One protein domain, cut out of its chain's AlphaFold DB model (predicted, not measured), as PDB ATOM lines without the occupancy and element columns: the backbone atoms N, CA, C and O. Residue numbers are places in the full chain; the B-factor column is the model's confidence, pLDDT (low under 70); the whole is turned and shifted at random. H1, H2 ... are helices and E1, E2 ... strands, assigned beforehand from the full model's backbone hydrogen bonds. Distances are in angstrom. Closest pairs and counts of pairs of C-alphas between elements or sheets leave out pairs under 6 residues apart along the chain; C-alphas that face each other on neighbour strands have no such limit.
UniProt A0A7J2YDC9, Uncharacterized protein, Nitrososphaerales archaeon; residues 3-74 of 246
ATOM      1  N   ILE A   3     117.145 109.505 203.448       88.88
ATOM      2  CA  ILE A   3     116.834 110.440 202.337       88.88
ATOM      3  C   ILE A   3     118.034 110.645 201.389       88.88
ATOM      4  O   ILE A   3     117.851 110.960 200.217       88.88
ATOM      5  N   LYS A   4     119.263 110.438 201.881       88.12
ATOM      6  CA  LYS A   4     120.499 110.510 201.088       88.12
ATOM      7  C   LYS A   4     120.879 109.167 200.435       88.12
ATOM      8  O   LYS A   4     121.978 109.055 199.912       88.12
ATOM      9  N   GLY A   5     120.025 108.142 200.508       89.06
ATOM     10  CA  GLY A   5     120.287 106.814 199.937       89.06
ATOM     11  C   GLY A   5     121.319 105.973 200.698       89.06
ATOM     12  O   GLY A   5     121.729 104.929 200.210       89.06
ATOM     13  N   LEU A   6     121.741 106.399 201.894       88.25
ATOM     14  CA  LEU A   6     122.805 105.733 202.665       88.25
ATOM     15  C   LEU A   6     122.301 104.589 203.560       88.25
ATOM     16  O   LEU A   6     123.097 103.892 204.174       88.25
ATOM     17  N   LYS A   7     120.980 104.432 203.690       86.56
ATOM     18  CA  LYS A   7     120.330 103.374 204.475       86.56
ATOM     19  C   LYS A   7     119.018 102.963 203.828       86.56
ATOM     20  O   LYS A   7     118.291 103.826 203.341       86.56
ATOM     21  N   GLN A   8     118.691 101.675 203.930       82.38
ATOM     22  CA  GLN A   8     117.423 101.119 203.448       82.38
ATOM     23  C   GLN A   8     116.239 101.519 204.346       82.38
ATOM     24  O   GLN A   8     115.181 101.926 203.863       82.38
ATOM     25  N   SER A   9     116.431 101.491 205.667       82.31
ATOM     26  CA  SER A   9     115.401 101.826 206.656       82.31
ATOM     27  C   SER A   9     115.937 102.737 207.766       82.31
ATOM     28  O   SER A   9     117.145 102.921 207.929       82.31
ATOM     29  N   THR A  10     115.017 103.371 208.496       81.56
ATOM     30  CA  THR A  10     115.308 104.150 209.707       81.56
ATOM     31  C   THR A  10     114.222 103.850 210.732       81.56
ATOM     32  O   THR A  10     113.048 103.809 210.360       81.56
ATOM     33  N   LYS A  11     114.618 103.585 211.980       82.00
ATOM     34  CA  LYS A  11     113.677 103.367 213.091       82.00
ATOM     35  C   LYS A  11     113.081 104.693 213.562       82.00
ATOM     36  O   LYS A  11     111.877 104.779 213.784       82.00
ATOM     37  N   ASP A  12     113.920 105.725 213.573       87.19
ATOM     38  CA  ASP A  12     113.592 107.052 214.078       87.19
ATOM     39  C   ASP A  12     113.905 108.132 213.026       87.19
ATOM     40  O   ASP A  12     114.679 107.917 212.077       87.19
ATOM     41  N   VAL A  13     113.266 109.291 213.171       91.12
ATOM     42  CA  VAL A  13     113.470 110.510 212.385       91.12
ATOM     43  C   VAL A  13     113.865 111.629 213.341       91.12
ATOM     44  O   VAL A  13     113.021 112.182 214.040       91.12
ATOM     45  N   ASP A  14     115.146 111.985 213.328       91.44
ATOM     46  CA  ASP A  14     115.671 113.102 214.110       91.44
ATOM     47  C   ASP A  14     115.469 114.430 213.370       91.44
ATOM     48  O   ASP A  14     115.933 114.613 212.238       91.44
ATOM     49  N   LEU A  15     114.798 115.378 214.019       93.06
ATOM     50  CA  LEU A  15     114.581 116.735 213.530       93.06
ATOM     51  C   LEU A  15     115.217 117.741 214.481       93.06
ATOM     52  O   LEU A  15     115.069 117.653 215.695       93.06
ATOM     53  N   VAL A  16     115.866 118.757 213.922       93.00
ATOM     54  CA  VAL A  16     116.397 119.882 214.693       93.00
ATOM     55  C   VAL A  16     115.672 121.144 214.264       93.00
ATOM     56  O   VAL A  16     115.539 121.418 213.072       93.00
ATOM     57  N   VAL A  17     115.196 121.918 215.235       91.88
ATOM     58  CA  VAL A  17     114.517 123.192 214.996       91.88
ATOM     59  C   VAL A  17     115.177 124.310 215.794       91.88
ATOM     60  O   VAL A  17     115.460 124.179 216.981       91.88
ATOM     61  N   GLU A  18     115.400 125.453 215.148       86.75
ATOM     62  CA  GLU A  18     116.081 126.590 215.786       86.75
ATOM     63  C   GLU A  18     115.178 127.375 216.742       86.75
ATOM     64  O   GLU A  18     115.654 128.041 217.658       86.75
ATOM     65  N   ARG A  19     113.860 127.357 216.506       90.19
ATOM     66  CA  ARG A  19     112.912 128.253 217.178       90.19
ATOM     67  C   ARG A  19     111.726 127.489 217.740       90.19
ATOM     68  O   ARG A  19     111.155 126.620 217.080       90.19
ATOM     69  N   LYS A  20     111.250 127.947 218.900       92.88
ATOM     70  CA  LYS A  20     110.036 127.440 219.560       92.88
ATOM     71  C   LYS A  20     108.804 127.459 218.654       92.88
ATOM     72  O   LYS A  20     107.994 126.541 218.700       92.88
ATOM     73  N   ARG A  21     108.675 128.466 217.782       94.38
ATOM     74  CA  ARG A  21     107.581 128.524 216.798       94.38
ATOM     75  C   ARG A  21     107.609 127.325 215.842       94.38
ATOM     76  O   ARG A  21     106.565 126.727 215.614       94.38
ATOM     77  N   SER A  22     108.782 126.958 215.324       92.88
ATOM     78  CA  SER A  22     108.944 125.803 214.432       92.88
ATOM     79  C   SER A  22     108.655 124.491 215.158       92.88
ATOM     80  O   SER A  22     107.978 123.632 214.601       92.88
ATOM     81  N   PHE A  23     109.082 124.371 216.420       94.56
ATOM     82  CA  PHE A  23     108.728 123.234 217.274       94.56
ATOM     83  C   PHE A  23     107.208 123.073 217.414       94.56
ATOM     84  O   PHE A  23     106.679 122.000 217.151       94.56
ATOM     85  N   ILE A  24     106.494 124.148 217.768       95.50
ATOM     86  CA  ILE A  24     105.032 124.120 217.946       95.50
ATOM     87  C   ILE A  24     104.323 123.759 216.635       95.50
ATOM     88  O   ILE A  24     103.403 122.945 216.637       95.50
ATOM     89  N   LEU A  25     104.753 124.339 215.510       95.00
ATOM     90  CA  LEU A  25     104.177 124.022 214.201       95.00
ATOM     91  C   LEU A  25     104.388 122.549 213.831       95.00
ATOM     92  O   LEU A  25     103.444 121.908 213.374       95.00
ATOM     93  N   MET A  26     105.588 122.008 214.065       94.56
ATOM     94  CA  MET A  26     105.893 120.602 213.796       94.56
ATOM     95  C   MET A  26     105.092 119.668 214.705       94.56
ATOM     96  O   MET A  26     104.465 118.735 214.215       94.56
ATOM     97  N   LYS A  27     105.038 119.966 216.009       95.94
ATOM     98  CA  LYS A  27     104.218 119.238 216.983       95.94
ATOM     99  C   LYS A  27     102.762 119.144 216.518       95.94
ATOM    100  O   LYS A  27     102.231 118.048 216.382       95.94
ATOM    101  N   ASN A  28     102.139 120.286 216.220       96.25
ATOM    102  CA  ASN A  28     100.733 120.330 215.815       96.25
ATOM    103  C   ASN A  28     100.490 119.572 214.499       96.25
ATOM    104  O   ASN A  28      99.420 118.997 214.305       96.25
ATOM    105  N   ALA A  29     101.454 119.589 213.573       95.69
ATOM    106  CA  ALA A  29     101.369 118.826 212.333       95.69
ATOM    107  C   ALA A  29     101.443 117.312 212.593       95.69
ATOM    108  O   ALA A  29     100.605 116.574 212.082       95.69
ATOM    109  N   LEU A  30     102.385 116.861 213.428       96.38
ATOM    110  CA  LEU A  30     102.518 115.457 213.824       96.38
ATOM    111  C   LEU A  30     101.254 114.952 214.533       96.38
ATOM    112  O   LEU A  30     100.731 113.900 214.168       96.38
ATOM    113  N   GLU A  31     100.710 115.724 215.476       96.44
ATOM    114  CA  GLU A  31      99.464 115.386 216.180       96.44
ATOM    115  C   GLU A  31      98.281 115.252 215.211       96.44
ATOM    116  O   GLU A  31      97.550 114.264 215.257       96.44
ATOM    117  N   LYS A  32      98.141 116.172 214.246       96.75
ATOM    118  CA  LYS A  32      97.121 116.071 213.182       96.75
ATOM    119  C   LYS A  32      97.313 114.861 212.264       96.75
ATOM    120  O   LYS A  32      96.343 114.383 211.686       96.75
ATOM    121  N   MET A  33      98.539 114.364 212.121       95.62
ATOM    122  CA  MET A  33      98.848 113.135 211.377       95.62
ATOM    123  C   MET A  33      98.620 111.856 212.205       95.62
ATOM    124  O   MET A  33      98.832 110.749 211.695       95.62
ATOM    125  N   GLY A  34      98.190 111.990 213.463       97.06
ATOM    126  CA  GLY A  34      97.913 110.886 214.381       97.06
ATOM    127  C   GLY A  34      99.123 110.413 215.185       97.06
ATOM    128  O   GLY A  34      99.086 109.314 215.730       97.06
ATOM    129  N   TYR A  35     100.207 111.193 215.245       97.62
ATOM    130  CA  TYR A  35     101.284 110.932 216.201       97.62
ATOM    131  C   TYR A  35     100.886 111.394 217.599       97.62
ATOM    132  O   TYR A  35     100.239 112.424 217.771       97.62
ATOM    133  N   ARG A  36     101.354 110.668 218.612       96.25
ATOM    134  CA  ARG A  36     101.192 111.021 220.020       96.25
ATOM    135  C   ARG A  36     102.538 111.409 220.618       96.25
ATOM    136  O   ARG A  36     103.525 110.704 220.420       96.25
ATOM    137  N   ALA A  37     102.566 112.500 221.381       94.50
ATOM    138  CA  ALA A  37     103.717 112.832 222.213       94.50
ATOM    139  C   ALA A  37     103.880 111.785 223.331       94.50
ATOM    140  O   ALA A  37     102.922 111.490 224.054       94.50
ATOM    141  N   LEU A  38     105.080 111.226 223.476       92.88
ATOM    142  CA  LEU A  38     105.392 110.284 224.548       92.88
ATOM    143  C   LEU A  38     105.645 111.028 225.860       92.88
ATOM    144  O   LEU A  38     106.371 112.024 225.898       92.88
ATOM    145  N   ALA A  39     105.063 110.534 226.950       88.00
ATOM    146  CA  ALA A  39     105.381 111.011 228.287       88.00
ATOM    147  C   ALA A  39     106.777 110.513 228.707       88.00
ATOM    148  O   ALA A  39     107.180 109.427 228.292       88.00
ATOM    149  N   PRO A  40     107.496 111.218 229.603       83.06
ATOM    150  CA  PRO A  40     108.839 110.813 230.027       83.06
ATOM    151  C   PRO A  40     108.931 109.361 230.513       83.06
ATOM    152  O   PRO A  40     109.902 108.675 230.232       83.06
ATOM    153  N   ARG A  41     107.901 108.852 231.195       85.31
ATOM    154  CA  ARG A  41     107.844 107.457 231.669       85.31
ATOM    155  C   ARG A  41     107.815 106.403 230.553       85.31
ATOM    156  O   ARG A  41     108.104 105.248 230.821       85.31
ATOM    157  N   GLU A  42     107.448 106.790 229.335       86.06
ATOM    158  CA  GLU A  42     107.323 105.904 228.169       86.06
ATOM    159  C   GLU A  42     108.599 105.877 227.315       86.06
ATOM    160  O   GLU A  42     108.701 105.093 226.375       86.06
ATOM    161  N   VAL A  43     109.568 106.745 227.618       84.06
ATOM    162  CA  VAL A  43     110.814 106.884 226.861       84.06
ATOM    163  C   VAL A  43     111.894 105.992 227.489       84.06
ATOM    164  O   VAL A  43     112.108 106.081 228.702       84.06
ATOM    165  N   PRO A  44     112.610 105.161 226.711       82.56
ATOM    166  CA  PRO A  44     113.749 104.398 227.215       82.56
ATOM    167  C   PRO A  44     114.839 105.300 227.813       82.56
ATOM    168  O   PRO A  44     115.131 106.370 227.281       82.56
ATOM    169  N   GLU A  45     115.509 104.857 228.882       80.38
ATOM    170  CA  GLU A  45     116.565 105.645 229.548       80.38
ATOM    171  C   GLU A  45     117.709 106.052 228.610       80.38
ATOM    172  O   GLU A  45     118.260 107.145 228.725       80.38
ATOM    173  N   VAL A  46     118.050 105.195 227.645       75.00
ATOM    174  CA  VAL A  46     119.077 105.491 226.635       75.00
ATOM    175  C   VAL A  46     118.700 106.677 225.744       75.00
ATOM    176  O   VAL A  46     119.573 107.467 225.394       75.00
ATOM    177  N   ASP A  47     117.411 106.844 225.442       77.94
ATOM    178  CA  ASP A  47     116.893 107.937 224.618       77.94
ATOM    179  C   ASP A  47     116.666 109.206 225.450       77.94
ATOM    180  O   ASP A  47     116.899 110.314 224.970       77.94
ATOM    181  N   LYS A  48     116.299 109.065 226.735       77.12
ATOM    182  CA  LYS A  48     116.193 110.203 227.667       77.12
ATOM    183  C   LYS A  48     117.495 110.983 227.777       77.12
ATOM    184  O   LYS A  48     117.455 112.205 227.834       77.12
ATOM    185  N   ARG A  49     118.643 110.296 227.759       75.88
ATOM    186  CA  ARG A  49     119.976 110.927 227.814       75.88
ATOM    187  C   ARG A  49     120.269 111.847 226.627       75.88
ATOM    188  O   ARG A  49     121.164 112.682 226.726       75.88
ATOM    189  N   LEU A  50     119.552 111.690 225.513       77.25
ATOM    190  CA  LEU A  50     119.675 112.567 224.349       77.25
ATOM    191  C   LEU A  50     118.868 113.868 224.529       77.25
ATOM    192  O   LEU A  50     119.074 114.816 223.778       77.25
ATOM    193  N   GLU A  51     117.972 113.929 225.516       81.19
ATOM    194  CA  GLU A  51     117.118 115.082 225.834       81.19
ATOM    195  C   GLU A  51     116.463 115.761 224.611       81.19
ATOM    196  O   GLU A  51     116.569 116.978 224.421       81.19
ATOM    197  N   PRO A  52     115.751 115.006 223.752       84.25
ATOM    198  CA  PRO A  52     114.903 115.625 222.744       84.25
ATOM    199  C   PRO A  52     113.836 116.498 223.415       84.25
ATOM    200  O   PRO A  52     113.252 116.152 224.441       84.25
ATOM    201  N   SER A  53     113.533 117.634 222.793       90.00
ATOM    202  CA  SER A  53     112.482 118.554 223.239       90.00
ATOM    203  C   SER A  53     111.073 117.978 223.060       90.00
ATOM    204  O   SER A  53     110.124 118.467 223.671       90.00
ATOM    205  N   GLY A  54     110.921 116.951 222.222       91.94
ATOM    206  CA  GLY A  54     109.709 116.146 222.129       91.94
ATOM    207  C   GLY A  54     109.953 114.853 221.358       91.94
ATOM    208  O   GLY A  54     110.674 114.858 220.365       91.94
ATOM    209  N   ILE A  55     109.328 113.769 221.815       94.44
ATOM    210  CA  ILE A  55     109.334 112.462 221.150       94.44
ATOM    211  C   ILE A  55     107.902 112.136 220.749       94.44
ATOM    212  O   ILE A  55     106.992 112.196 221.578       94.44
ATOM    213  N   PHE A  56     107.709 111.781 219.485       95.94
ATOM    214  CA  PHE A  56     106.402 111.518 218.900       95.94
ATOM    215  C   PHE A  56     106.382 110.133 218.268       95.94
ATOM    216  O   PHE A  56     107.244 109.802 217.458       95.94
ATOM    217  N   ALA A  57     105.378 109.328 218.604       95.31
ATOM    218  CA  ALA A  57     105.234 107.976 218.078       95.31
ATOM    219  C   ALA A  57     103.848 107.758 217.470       95.31
ATOM    220  O   ALA A  57     102.848 108.310 217.935       95.31
ATOM    221  N   LYS A  58     103.805 106.926 216.432       95.06
ATOM    222  CA  LYS A  58     102.586 106.431 215.799       95.06
ATOM    223  C   LYS A  58     102.822 104.984 215.391       95.06
ATOM    224  O   LYS A  58     103.835 104.681 214.768       95.06
ATOM    225  N   GLU A  59     101.896 104.102 215.741       92.62
ATOM    226  CA  GLU A  59     102.001 102.685 215.401       92.62
ATOM    227  C   GLU A  59     102.120 102.482 213.882       92.62
ATOM    228  O   GLU A  59     101.419 103.131 213.105       92.62
ATOM    229  N   GLY A  60     103.051 101.622 213.459       91.44
ATOM    230  CA  GLY A  60     103.344 101.371 212.044       91.44
ATOM    231  C   GLY A  60     104.180 102.452 211.343       91.44
ATOM    232  O   GLY A  60     104.475 102.306 210.157       91.44
ATOM    233  N   TYR A  61     104.598 103.512 212.044       92.56
ATOM    234  CA  TYR A  61     105.433 104.585 211.496       92.56
ATOM    235  C   TYR A  61     106.710 104.803 212.327       92.56
ATOM    236  O   TYR A  61     106.729 104.492 213.519       92.56
ATOM    237  N   PRO A  62     107.788 105.349 211.724       92.31
ATOM    238  CA  PRO A  62     108.991 105.724 212.463       92.31
ATOM    239  C   PRO A  62     108.695 106.724 213.585       92.31
ATOM    240  O   PRO A  62     107.888 107.636 213.402       92.31
ATOM    241  N   ARG A  63     109.391 106.595 214.718       93.25
ATOM    242  CA  ARG A  63     109.372 107.604 215.789       93.25
ATOM    243  C   ARG A  63     109.968 108.915 215.276       93.25
ATOM    244  O   ARG A  63     110.855 108.896 214.426       93.25
ATOM    245  N   VAL A  64     109.502 110.051 215.784       94.94
ATOM    246  CA  VAL A  64     110.047 111.373 215.453       94.94
ATOM    247  C   VAL A  64     110.570 112.039 216.718       94.94
ATOM    248  O   VAL A  64     109.794 112.333 217.629       94.94
ATOM    249  N   ASP A  65     111.867 112.329 216.732       93.38
ATOM    250  CA  ASP A  65     112.555 112.987 217.841       93.38
ATOM    251  C   ASP A  65     112.880 114.422 217.421       93.38
ATOM    252  O   ASP A  65     113.543 114.650 216.408       93.38
ATOM    253  N   ILE A  66     112.385 115.415 218.162       94.31
ATOM    254  CA  ILE A  66     112.598 116.831 217.848       94.31
ATOM    255  C   ILE A  66     113.512 117.466 218.889       94.31
ATOM    256  O   ILE A  66     113.165 117.542 220.067       94.31
ATOM    257  N   PHE A  67     114.636 118.010 218.438       92.75
ATOM    258  CA  PHE A  67     115.609 118.746 219.236       92.75
ATOM    259  C   PHE A  67     115.477 120.252 218.994       92.75
ATOM    260  O   PHE A  67     115.444 120.707 217.848       92.75
ATOM    261  N   MET A  68     115.428 121.045 220.065       90.06
ATOM    262  CA  MET A  68     115.414 122.506 220.003       90.06
ATOM    263  C   MET A  68     116.593 123.077 220.793       90.06
ATOM    264  O   MET A  68     116.719 122.868 221.997       90.06
ATOM    265  N   GLY A  69     117.447 123.850 220.120       80.69
ATOM    266  CA  GLY A  69     118.625 124.477 220.726       80.69
ATOM    267  C   GLY A  69     119.839 123.547 220.804       80.69
ATOM    268  O   GLY A  69     120.802 123.765 220.066       80.69
ATOM    269  N   LEU A  70     119.798 122.536 221.680       83.31
ATOM    270  CA  LEU A  70     120.840 121.508 221.788       83.31
ATOM    271  C   LEU A  70     120.392 120.194 221.139       83.31
ATOM    272  O   LEU A  70     119.242 119.784 221.270       83.31
ATOM    273  N   ILE A  71     121.321 119.528 220.458       85.12
ATOM    274  CA  ILE A  71     121.151 118.191 219.892       85.12
ATOM    275  C   ILE A  71     121.897 117.222 220.811       85.12
ATOM    276  O   ILE A  71     123.103 117.383 221.032       85.12
ATOM    277  N   CYS A  72     121.193 116.229 221.359       80.62
ATOM    278  CA  CYS A  72     121.782 115.208 222.233       80.62
ATOM    279  C   CYS A  72     122.546 115.780 223.448       80.62
ATOM    280  O   CYS A  72     123.529 115.182 223.878       80.62
ATOM    281  N   ASN A  73     122.175 116.974 223.936       77.75
ATOM    282  CA  ASN A  73     122.885 117.733 224.980       77.75
ATOM    283  C   ASN A  73     124.375 118.022 224.754       77.75
ATOM    284  O   ASN A  73     125.071 118.466 225.667       77.75
ATOM    285  N   LYS A  74     124.871 117.807 223.537       82.06
ATOM    286  CA  LYS A  74     126.296 117.941 223.211       82.06
ATOM    287  C   LYS A  74     126.549 118.894 222.047       82.06
ATOM    288  O   LYS A  74     127.605 119.507 221.990       82.06
TER     289      LYS A  74
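Overview. This is residues 3 to 74 of the 246 residues of an uncharacterized protein of Nitrososphaerales archaeon (UniProt A0A7J2YDC9). A free tail, residues 3 to 8, sticks out from a small two-layer body: a mixed three-stranded sheet, E1, E3, E2 across, with H1 along one face. The long stretch 33 to 44, whose residues 36 to 37 pair with E2, leads to short H2, off the sheet. The 72 printed residues hold E1, H1, H2, E2, E3 in order, under half in named elements, class mixed; compact, radius of gyration of the C-alphas 12.3 A, spans 31 by 30 by 27 A.

Arrangement. E1, residues 12 to 17, is parallel to E3, residues 63 to 68; N 15 and O 65 are 2.8 A apart. H1, residues 20 to 32, every O i to N i+4 pair within hydrogen-bond range, is on the sheet at a height of 9.5 A; its closest C-alphas to E3 are Phe 23 and Met 68, 7.3 A. H2, residues 45 to 48, too short for such a pair, is apart from H1. E2, residues 54 to 57, forms an antiparallel hairpin with E3; N 56 and O 64 are 2.8 A apart.

Along the chain. E1 begins at C-alpha 12 (113.592, 107.052, 214.078); H1 spans 18.4 A; E3 ends at C-alpha 68 (115.414, 122.506, 220.003).

Size, cuts and confidence. The farthest C-alphas, Gly 5 and Arg 41, are 34.1 A apart. H1 to H2 is a long link. The printed part has no cut; no printed residue is under 70.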